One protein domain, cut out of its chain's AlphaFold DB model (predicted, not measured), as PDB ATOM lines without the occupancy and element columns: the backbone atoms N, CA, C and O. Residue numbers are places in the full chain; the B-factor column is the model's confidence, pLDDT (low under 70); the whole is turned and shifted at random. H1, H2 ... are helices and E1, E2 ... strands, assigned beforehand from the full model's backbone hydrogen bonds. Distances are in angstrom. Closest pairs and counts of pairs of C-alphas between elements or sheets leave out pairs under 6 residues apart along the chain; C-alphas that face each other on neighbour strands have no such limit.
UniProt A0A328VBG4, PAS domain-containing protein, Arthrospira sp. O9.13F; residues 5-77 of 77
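AT A GLANCE: This is residues 5 to 77 of the 77 residues of the protein "PAS domain-containing protein" of Arthrospira sp. O9.13F (UniProt A0A328VBG4). Picture a long, strongly twisted ribbon of three antiparallel strands, E1, E2 and E3, joined by two hairpins, with the short helix H1 packed on one face along E2. Before H1, residues 5 to 18 make a long stretch with no named element, tied to E1 by a short pairing of residues 5 to 6 with residues 34 to 35; after E3 comes the small helix H2, the last named element, whose centre is the farthest of the element centres from the mean of the C-alphas, at 17.5 A. The printed part has 73 residues, with two named helices and three named strands in the order H1, E1, E2, E3, H2, and the sheet runs E1, E2, E3. The class is mixed, helices and strands, and the whole is loose, with a radius of gyration of the C-alphas of 14.0 A. Its outline is elongated, with spans of 45 by 24 by 18 A, and the ribbon makes most of the length.

IN THESE COORDINATES: Begin at C-alpha 5, at (134.665, 280.157, 306.196), and go through residues 5 to 18, which hold no named element. H1 follows at residues 19 to 24; find its first C-alpha at (136.818, 270.545, 298.527). After a tight link of 4 residues comes E1, residues 29 to 37, 21.6 A from first to last C-alpha, which bends by 61 degrees at residue 32. Another tight link leads to E2, residues 42 to 53, the longest strand at 33.9 A. From C-alpha 53 at (140.048, 261.148, 285.259) a tight link of 5 residues turns into E3, residues 59 to 68, 27.2 A long. One residue later H2 begins, residues 70 to 76, 10.3 A long, with C-alpha 76 at (116.796, 270.528, 310.924).

HOW THE PARTS SIT: Look first at the sheet, a meander, each strand the antiparallel neighbour of the one before. E2 is the inner strand, and E1 and E3 are the edge strands. The hairpin of E1 and E2 has an angle of 142 degrees between directions; there N 31 and O 47 are 2.9 A apart and N 45 and O 34 are 2.9 A apart, both within hydrogen-bond range. The hairpin of E2 and E3 has an angle of 158 degrees; there N 48 and O 65 are 2.9 A apart and N 63 and O 50 are 3.0 A apart, both within hydrogen-bond range. On E1, look also at residues 34 to 35, which pair antiparallel with residues 5 to 6. H1 is on the sheet at a height of 5.6 A, over E2, and runs along the strands, at 6 degrees to E2 on the local plane. Its closest C-alphas to E2 are those of Ala 23 and Pro 51, 4.9 A apart. H2 is on the opposite face, over E2, at a height of 10.4 A, but only just, with a local plane fitted to 6 C-alphas of the sheet. It runs across the strands, at 82 degrees to E2 on the local plane, and its line rises 37 degrees out of that plane, only just short of standing up from the sheet. The closest C-alphas of H2 and E2 are those of Thr 70 and Pro 44, 5.8 A apart. H1 and H2 are apart. In both H1 and H2 every O i to N i+4 pair is within hydrogen-bond range.

THE WHOLE: The two C-alphas farthest apart are those of His 56 and Ala 77, at 45.8 A. The first and last printed C-alphas, of Tyr 5 and Ala 77, are 20.8 A apart. The printed part has no cut, and the four links between named elements are tight. The mean pLDDT of the printed part is 93.2, and of the printed residues only Ala 77, the chain's last residue, is under 70 in this model.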
ATOM      1  N   TYR A   5     134.460 280.233 304.753       94.81
ATOM      2  CA  TYR A   5     134.665 280.157 306.196       94.81
ATOM      3  C   TYR A   5     134.189 278.812 306.734       94.81
ATOM      4  O   TYR A   5     133.350 278.159 306.113       94.81
ATOM      5  N   ILE A   6     134.728 278.397 307.880       94.12
ATOM      6  CA  ILE A   6     134.216 277.244 308.625       94.12
ATOM      7  C   ILE A   6     132.890 277.647 309.277       94.12
ATOM      8  O   ILE A   6     132.834 278.661 309.976       94.12
ATOM      9  N   ALA A   7     131.848 276.844 309.066       93.00
ATOM     10  CA  ALA A   7     130.495 277.128 309.528       93.00
ATOM     11  C   ALA A   7     130.432 277.436 311.032       93.00
ATOM     12  O   ALA A   7     131.037 276.746 311.857       93.00
ATOM     13  N   GLY A   8     129.691 278.488 311.385       90.06
ATOM     14  CA  GLY A   8     129.577 278.980 312.757       90.06
ATOM     15  C   GLY A   8     130.822 279.696 313.295       90.06
ATOM     16  O   GLY A   8     130.895 279.947 314.500       90.06
ATOM     17  N   THR A   9     131.804 280.024 312.448       91.62
ATOM     18  CA  THR A   9     133.034 280.723 312.850       91.62
ATOM     19  C   THR A   9     133.436 281.812 311.850       91.62
ATOM     20  O   THR A   9     133.038 281.788 310.691       91.62
ATOM     21  N   ASP A  10     134.322 282.716 312.277       91.25
ATOM     22  CA  ASP A  10     134.998 283.682 311.393       91.25
ATOM     23  C   ASP A  10     136.351 283.156 310.869       91.25
ATOM     24  O   ASP A  10     137.188 283.916 310.371       91.25
ATOM     25  N   GLN A  11     136.618 281.852 311.011       93.38
ATOM     26  CA  GLN A  11     137.852 281.243 310.523       93.38
ATOM     27  C   GLN A  11     137.732 280.935 309.035       93.38
ATOM     28  O   GLN A  11     136.782 280.284 308.604       93.38
ATOM     29  N   LEU A  12     138.723 281.370 308.254       93.44
ATOM     30  CA  LEU A  12     138.827 280.985 306.851       93.44
ATOM     31  C   LEU A  12     138.940 279.467 306.735       93.44
ATOM     32  O   LEU A  12     139.656 278.820 307.504       93.44
ATOM     33  N   TYR A  13     138.249 278.917 305.744       92.81
ATOM     34  CA  TYR A  13     138.369 277.508 305.421       92.81
ATOM     35  C   TYR A  13     139.810 277.225 304.969       92.81
ATOM     36  O   TYR A  13     140.298 277.933 304.087       92.81
ATOM     37  N   PRO A  14     140.509 276.236 305.553       92.94
ATOM     38  CA  PRO A  14     141.896 275.966 305.198       92.94
ATOM     39  C   PRO A  14     142.026 275.604 303.718       92.94
ATOM     40  O   PRO A  14     141.325 274.697 303.261       92.94
ATOM     41  N   ASP A  15     142.949 276.252 303.003       88.31
ATOM     42  CA  ASP A  15     143.156 276.032 301.564       88.31
ATOM     43  C   ASP A  15     143.382 274.546 301.253       88.31
ATOM     44  O   ASP A  15     142.691 273.969 300.418       88.31
ATOM     45  N   ASP A  16     144.244 273.877 302.024       89.75
ATOM     46  CA  ASP A  16     144.531 272.448 301.859       89.75
ATOM     47  C   ASP A  16     143.303 271.557 302.068       89.75
ATOM     48  O   ASP A  16     143.258 270.444 301.537       89.75
ATOM     49  N   ASN A  17     142.309 272.012 302.834       92.00
ATOM     50  CA  ASN A  17     141.090 271.257 303.104       92.00
ATOM     51  C   ASN A  17     139.935 271.642 302.172       92.00
ATOM     52  O   ASN A  17     138.893 270.983 302.211       92.00
ATOM     53  N   LEU A  18     140.105 272.662 301.319       92.88
ATOM     54  CA  LEU A  18     139.077 273.061 300.366       92.88
ATOM     55  C   LEU A  18     138.637 271.849 299.535       92.88
ATOM     56  O   LEU A  18     139.482 271.087 299.052       92.88
ATOM     57  N   PRO A  19     137.325 271.675 299.300       95.12
ATOM     58  CA  PRO A  19     136.818 270.545 298.527       95.12
ATOM     59  C   PRO A  19     137.489 270.406 297.157       95.12
ATOM     60  O   PRO A  19     137.798 269.295 296.730       95.12
ATOM     61  N   LEU A  20     137.777 271.533 296.498       93.81
ATOM     62  CA  LEU A  20     138.468 271.551 295.212       93.81
ATOM     63  C   LEU A  20     139.901 271.003 295.305       93.81
ATOM     64  O   LEU A  20     140.288 270.191 294.468       93.81
ATOM     65  N   GLU A  21     140.664 271.394 296.326       94.69
ATOM     66  CA  GLU A  21     142.035 270.909 296.542       94.69
ATOM     67  C   GLU A  21     142.059 269.417 296.879       94.69
ATOM     68  O   GLU A  21     142.873 268.653 296.358       94.69
ATOM     69  N   ARG A  22     141.097 268.956 297.685       95.25
ATOM     70  CA  ARG A  22     140.900 267.526 297.956       95.25
ATOM     71  C   ARG A  22     140.596 266.752 296.673       95.25
ATOM     72  O   ARG A  22     141.185 265.698 296.437       95.25
ATOM     73  N   ALA A  23     139.753 267.302 295.799       95.88
ATOM     74  CA  ALA A  23     139.482 266.709 294.494       95.88
ATOM     75  C   ALA A  23     140.718 266.668 293.589       95.88
ATOM     76  O   ALA A  23     140.939 265.651 292.939       95.88
ATOM     77  N   TRP A  24     141.580 267.687 293.595       95.12
ATOM     78  CA  TRP A  24     142.858 267.632 292.874       95.12
ATOM     79  C   TRP A  24     143.805 266.538 293.377       95.12
ATOM     80  O   TRP A  24     144.606 266.021 292.601       95.12
ATOM     81  N   ARG A  25     143.673 266.118 294.639       94.38
ATOM     82  CA  ARG A  25     144.388 264.961 295.204       94.38
ATOM     83  C   ARG A  25     143.711 263.613 294.936       94.38
ATOM     84  O   ARG A  25     144.185 262.585 295.409       94.38
ATOM     85  N   GLY A  26     142.621 263.603 294.172       94.56
ATOM     86  CA  GLY A  26     141.871 262.395 293.831       94.56
ATOM     87  C   GLY A  26     140.772 262.041 294.832       94.56
ATOM     88  O   GLY A  26     140.120 261.006 294.686       94.56
ATOM     89  N   GLU A  27     140.518 262.886 295.831       95.88
ATOM     90  CA  GLU A  27     139.472 262.632 296.813       95.88
ATOM     91  C   GLU A  27     138.101 263.074 296.297       95.88
ATOM     92  O   GLU A  27     137.894 264.177 295.800       95.88
ATOM     93  N   SER A  28     137.113 262.211 296.480       95.69
ATOM     94  CA  SER A  28     135.712 262.551 296.271       95.69
ATOM     95  C   SER A  28     135.073 262.956 297.592       95.69
ATOM     96  O   SER A  28     134.934 262.109 298.474       95.69
ATOM     97  N   VAL A  29     134.658 264.215 297.730       96.56
ATOM     98  CA  VAL A  29     134.275 264.770 299.037       96.56
ATOM     99  C   VAL A  29     132.947 265.512 298.980       96.56
ATOM    100  O   VAL A  29     132.578 266.089 297.956       96.56
ATOM    101  N   VAL A  30     132.211 265.453 300.086       96.38
ATOM    102  CA  VAL A  30     131.006 266.246 300.344       96.38
ATOM    103  C   VAL A  30     131.168 266.831 301.737       96.38
ATOM    104  O   VAL A  30     131.451 266.079 302.666       96.38
ATOM    105  N   VAL A  31     131.034 268.146 301.857       95.31
ATOM    106  CA  VAL A  31     131.116 268.867 303.129       95.31
ATOM    107  C   VAL A  31     129.989 269.890 303.198       95.31
ATOM    108  O   VAL A  31     129.608 270.446 302.170       95.31
ATOM    109  N   ASP A  32     129.449 270.126 304.383       94.69
ATOM    110  CA  ASP A  32     128.397 271.110 304.668       94.69
ATOM    111  C   ASP A  32     128.792 272.089 305.785       94.69
ATOM    112  O   ASP A  32     127.962 272.836 306.298       94.69
ATOM    113  N   ASP A  33     130.084 272.123 306.110       95.06
ATOM    114  CA  ASP A  33     130.708 272.990 307.105       95.06
ATOM    115  C   ASP A  33     131.313 274.262 306.488       95.06
ATOM    116  O   ASP A  33     132.210 274.871 307.072       95.06
ATOM    117  N   ILE A  34     130.836 274.672 305.307       95.06
ATOM    118  CA  ILE A  34     131.308 275.867 304.603       95.06
ATOM    119  C   ILE A  34     130.252 276.964 304.662       95.06
ATOM    120  O   ILE A  34     129.093 276.771 304.297       95.06
ATOM    121  N   GLU A  35     130.697 278.163 305.011       95.69
ATOM    122  CA  GLU A  35     129.936 279.392 304.855       95.69
ATOM    123  C   GLU A  35     130.593 280.319 303.836       95.69
ATOM    124  O   GLU A  35     131.811 280.497 303.799       95.69
ATOM    125  N   VAL A  36     129.766 280.955 303.011       93.88
ATOM    126  CA  VAL A  36     130.187 282.041 302.126       93.88
ATOM    127  C   VAL A  36     129.694 283.348 302.721       93.88
ATOM    128  O   VAL A  36     128.488 283.608 302.756       93.88
ATOM    129  N   HIS A  37     130.626 284.180 303.182       92.44
ATOM    130  CA  HIS A  37     130.299 285.488 303.747       92.44
ATOM    131  C   HIS A  37     130.251 286.520 302.616       92.44
ATOM    132  O   HIS A  37     131.267 286.863 302.006       92.44
ATOM    133  N   GLN A  38     129.044 286.987 302.303       90.00
ATOM    134  CA  GLN A  38     128.789 288.116 301.408       90.00
ATOM    135  C   GLN A  38     128.598 289.389 302.252       90.00
ATOM    136  O   GLN A  38     128.316 289.290 303.446       90.00
ATOM    137  N   PRO A  39     128.727 290.598 301.673       88.12
ATOM    138  CA  PRO A  39     128.592 291.846 302.431       88.12
ATOM    139  C   PRO A  39     127.253 292.006 303.169       88.12
ATOM    140  O   PRO A  39     127.179 292.729 304.157       88.12
ATOM    141  N   ASP A  40     126.197 291.366 302.672       91.12
ATOM    142  CA  ASP A  40     124.814 291.488 303.130       91.12
ATOM    143  C   ASP A  40     124.277 290.238 303.842       91.12
ATOM    144  O   ASP A  40     123.244 290.315 304.508       91.12
ATOM    145  N   ARG A  41     124.945 289.084 303.708       91.94
ATOM    146  CA  ARG A  41     124.470 287.810 304.263       91.94
ATOM    147  C   ARG A  41     125.561 286.751 304.357       91.94
ATOM    148  O   ARG A  41     126.494 286.717 303.559       91.94
ATOM    149  N   ILE A  42     125.362 285.820 305.282       93.31
ATOM    150  CA  ILE A  42     126.123 284.575 305.381       93.31
ATOM    151  C   ILE A  42     125.276 283.469 304.755       93.31
ATOM    152  O   ILE A  42     124.101 283.327 305.093       93.31
ATOM    153  N   ILE A  43     125.858 282.724 303.815       94.44
ATOM    154  CA  ILE A  43     125.179 281.620 303.132       94.44
ATOM    155  C   ILE A  43     125.883 280.313 303.500       94.44
ATOM    156  O   ILE A  43     127.021 280.116 303.060       94.44
ATOM    157  N   PRO A  44     125.242 279.412 304.264       95.50
ATOM    158  CA  PRO A  44     125.756 278.065 304.440       95.50
ATOM    159  C   PRO A  44     125.624 277.297 303.124       95.50
ATOM    160  O   PRO A  44     124.574 277.310 302.469       95.50
ATOM    161  N   VAL A  45     126.700 276.625 302.725       95.75
ATOM    162  CA  VAL A  45     126.744 275.857 301.485       95.75
ATOM    163  C   VAL A  45     127.237 274.442 301.732       95.75
ATOM    164  O   VAL A  45     128.214 274.201 302.433       95.75
ATOM    165  N   GLU A  46     126.585 273.495 301.072       96.19
ATOM    166  CA  GLU A  46     127.123 272.160 300.887       96.19
ATOM    167  C   GLU A  46     127.973 272.146 299.617       96.19
ATOM    168  O   GLU A  46     127.500 272.466 298.523       96.19
ATOM    169  N   ALA A  47     129.238 271.772 299.753       96.19
ATOM    170  CA  ALA A  47     130.169 271.644 298.651       96.19
ATOM    171  C   ALA A  47     130.411 270.170 298.327       96.19
ATOM    172  O   ALA A  47     130.761 269.364 299.190       96.19
ATOM    173  N   ARG A  48     130.269 269.817 297.050       97.44
ATOM    174  CA  ARG A  48     130.545 268.475 296.527       97.44
ATOM    175  C   ARG A  48     131.654 268.578 295.506       97.44
ATOM    176  O   ARG A  48     131.452 269.199 294.465       97.44
ATOM    177  N   ALA A  49     132.793 267.957 295.782       97.31
ATOM    178  CA  ALA A  49     133.938 267.981 294.886       97.31
ATOM    179  C   ALA A  49     134.312 266.582 294.398       97.31
ATOM    180  O   ALA A  49     134.271 265.604 295.153       97.31
ATOM    181  N   ARG A  50     134.625 266.483 293.103       97.25
ATOM    182  CA  ARG A  50     134.949 265.226 292.425       97.25
ATOM    183  C   ARG A  50     136.100 265.416 291.427       97.25
ATOM    184  O   ARG A  50     136.019 266.321 290.594       97.25
ATOM    185  N   PRO A  51     137.138 264.559 291.464       97.06
ATOM    186  CA  PRO A  51     138.112 264.462 290.384       97.06
ATOM    187  C   PRO A  51     137.481 263.836 289.143       97.06
ATOM    188  O   PRO A  51     136.651 262.928 289.228       97.06
ATOM    189  N   ILE A  52     137.936 264.279 287.981       96.12
ATOM    190  CA  ILE A  52     137.616 263.711 286.677       96.12
ATOM    191  C   ILE A  52     138.911 263.157 286.096       96.12
ATOM    192  O   ILE A  52     139.906 263.874 285.971       96.12
ATOM    193  N   HIS A  53     138.883 261.876 285.745       95.31
ATOM    194  CA  HIS A  53     140.048 261.148 285.259       95.31
ATOM    195  C   HIS A  53     140.010 260.990 283.737       95.31
ATOM    196  O   HIS A  53     138.934 260.895 283.144       95.31
ATOM    197  N   ASP A  54     141.184 260.944 283.112       95.75
ATOM    198  CA  ASP A  54     141.329 260.477 281.735       95.75
ATOM    199  C   ASP A  54     141.261 258.940 281.641       95.75
ATOM    200  O   ASP A  54     141.117 258.224 282.634       95.75
ATOM    201  N   ALA A  55     141.400 258.416 280.420       95.94
ATOM    202  CA  ALA A  55     141.422 256.976 280.164       95.94
ATOM    203  C   ALA A  55     142.624 256.240 280.794       95.94
ATOM    204  O   ALA A  55     142.597 255.015 280.887       95.94
ATOM    205  N   HIS A  56     143.666 256.959 281.218       95.25
ATOM    206  CA  HIS A  56     144.860 256.404 281.859       95.25
ATOM    207  C   HIS A  56     144.792 256.479 283.393       95.25
ATOM    208  O   HIS A  56     145.717 256.022 284.061       95.25
ATOM    209  N   GLY A  57     143.711 257.030 283.955       93.25
ATOM    210  CA  GLY A  57     143.532 257.196 285.396       93.25
ATOM    211  C   GLY A  57     144.192 258.451 285.974       93.25
ATOM    212  O   GLY A  57     144.246 258.583 287.193       93.25
ATOM    213  N   ASN A  58     144.665 259.385 285.144       95.81
ATOM    214  CA  ASN A  58     145.208 260.663 285.610       95.81
ATOM    215  C   ASN A  58     144.086 261.682 285.815       95.81
ATOM    216  O   ASN A  58     143.167 261.767 285.000       95.81
ATOM    217  N   ILE A  59     144.177 262.504 286.860       96.12
ATOM    218  CA  ILE A  59     143.218 263.592 287.102       96.12
ATOM    219  C   ILE A  59     143.453 264.695 286.066       96.12
ATOM    220  O   ILE A  59     144.532 265.280 286.003       96.12
ATOM    221  N   THR A  60     142.438 264.984 285.255       96.69
ATOM    222  CA  THR A  60     142.480 266.043 284.229       96.69
ATOM    223  C   THR A  60     141.698 267.279 284.637       96.69
ATOM    224  O   THR A  60     142.058 268.389 284.254       96.69
ATOM    225  N   PHE A  61     140.652 267.095 285.441       94.75
ATOM    226  CA  PHE A  61     139.846 268.183 285.973       94.75
ATOM    227  C   PHE A  61     139.401 267.858 287.395       94.75
ATOM    228  O   PHE A  61     139.254 266.696 287.765       94.75
ATOM    229  N   ALA A  62     139.106 268.895 288.164       95.19
ATOM    230  CA  ALA A  62     138.359 268.791 289.405       95.19
ATOM    231  C   ALA A  62     137.128 269.691 289.290       95.19
ATOM    232  O   ALA A  62     137.229 270.842 288.865       95.19
ATOM    233  N   ILE A  63     135.960 269.161 289.643       95.38
ATOM    234  CA  ILE A  63     134.718 269.930 289.680       95.38
ATOM    235  C   ILE A  63     134.242 270.030 291.118       95.38
ATOM    236  O   ILE A  63     134.251 269.039 291.845       95.38
ATOM    237  N   THR A  64     133.822 271.226 291.522       95.25
ATOM    238  CA  THR A  64     133.143 271.456 292.797       95.25
ATOM    239  C   THR A  64     131.812 272.138 292.532       95.25
ATOM    240  O   THR A  64     131.763 273.149 291.834       95.25
ATOM    241  N   THR A  65     130.735 271.588 293.079       95.31
ATOM    242  CA  THR A  65     129.411 272.213 293.069       95.31
ATOM    243  C   THR A  65     129.075 272.704 294.464       95.31
ATOM    244  O   THR A  65     129.280 271.963 295.425       95.31
ATOM    245  N   PHE A  66     128.511 273.904 294.559       93.81
ATOM    246  CA  PHE A  66     128.015 274.475 295.805       93.81
ATOM    247  C   PHE A  66     126.490 274.514 295.769       93.81
ATOM    248  O   PHE A  66     125.905 274.984 294.792       93.81
ATOM    249  N   GLN A  67     125.861 274.029 296.829       94.88
ATOM    250  CA  GLN A  67     124.423 274.086 297.034       94.88
ATOM    251  C   GLN A  67     124.136 274.914 298.282       94.88
ATOM    252  O   GLN A  67     124.666 274.622 299.346       94.88
ATOM    253  N   ASP A  68     123.284 275.928 298.158       94.88
ATOM    254  CA  ASP A  68     122.762 276.663 299.312       94.88
ATOM    255  C   ASP A  68     121.890 275.722 300.160       94.88
ATOM    256  O   ASP A  68     120.955 275.096 299.647       94.88
ATOM    257  N   ILE A  69     122.225 275.598 301.445       94.62
ATOM    258  CA  ILE A  69     121.526 274.732 302.404       94.62
ATOM    259  C   ILE A  69     120.810 275.521 303.502       94.62
ATOM    260  O   ILE A  69     120.401 274.934 304.500       94.62
ATOM    261  N   THR A  70     120.593 276.826 303.309       92.19
ATOM    262  CA  THR A  70     119.923 277.705 304.281       92.19
ATOM    263  C   THR A  70     118.573 277.139 304.725       92.19
ATOM    264  O   THR A  70     118.289 277.048 305.916       92.19
ATOM    265  N   GLU A  71     117.738 276.716 303.775       90.62
ATOM    266  CA  GLU A  71     116.411 276.171 304.087       90.62
ATOM    267  C   GLU A  71     116.483 274.763 304.694       90.62
ATOM    268  O   GLU A  71     115.654 274.415 305.532       90.62
ATOM    269  N   ARG A  72     117.501 273.971 304.326       89.12
ATOM    270  CA  ARG A  72     117.729 272.636 304.894       89.12
ATOM    271  C   ARG A  72     118.131 272.731 306.368       89.12
ATOM    272  O   ARG A  72     117.498 272.086 307.193       89.12
ATOM    273  N   GLN A  73     119.088 273.595 306.709       85.44
ATOM    274  CA  GLN A  73     119.504 273.806 308.102       85.44
ATOM    275  C   GLN A  73     118.368 274.356 308.977       85.44
ATOM    276  O   GLN A  73     118.200 273.909 310.106       85.44
ATOM    277  N   LYS A  74     117.540 275.278 308.461       84.12
ATOM    278  CA  LYS A  74     116.368 275.787 309.200       84.12
ATOM    279  C   LYS A  74     115.330 274.708 309.508       84.12
ATOM    280  O   LYS A  74     114.621 274.836 310.497       84.12
ATOM    281  N   ALA A  75     115.197 273.702 308.646       85.75
ATOM    282  CA  ALA A  75     114.262 272.597 308.847       85.75
ATOM    283  C   ALA A  75     114.796 271.522 309.813       85.75
ATOM    284  O   ALA A  75     114.010 270.733 310.330       85.75
ATOM    285  N   GLU A  76     116.115 271.471 310.025       78.81
ATOM    286  CA  GLU A  76     116.796 270.528 310.924       78.81
ATOM    287  C   GLU A  76     116.962 271.073 312.362       78.81
ATOM    288  O   GLU A  76     117.316 270.304 313.258       78.81
ATOM    289  N   ALA A  77     116.692 272.367 312.582       65.88
ATOM    290  CA  ALA A  77     116.723 273.054 313.880       65.88
ATOM    291  C   ALA A  77     115.404 272.917 314.662       65.88
ATOM    292  O   ALA A  77     115.479 272.759 315.904       65.88
TER     293      ALA A  77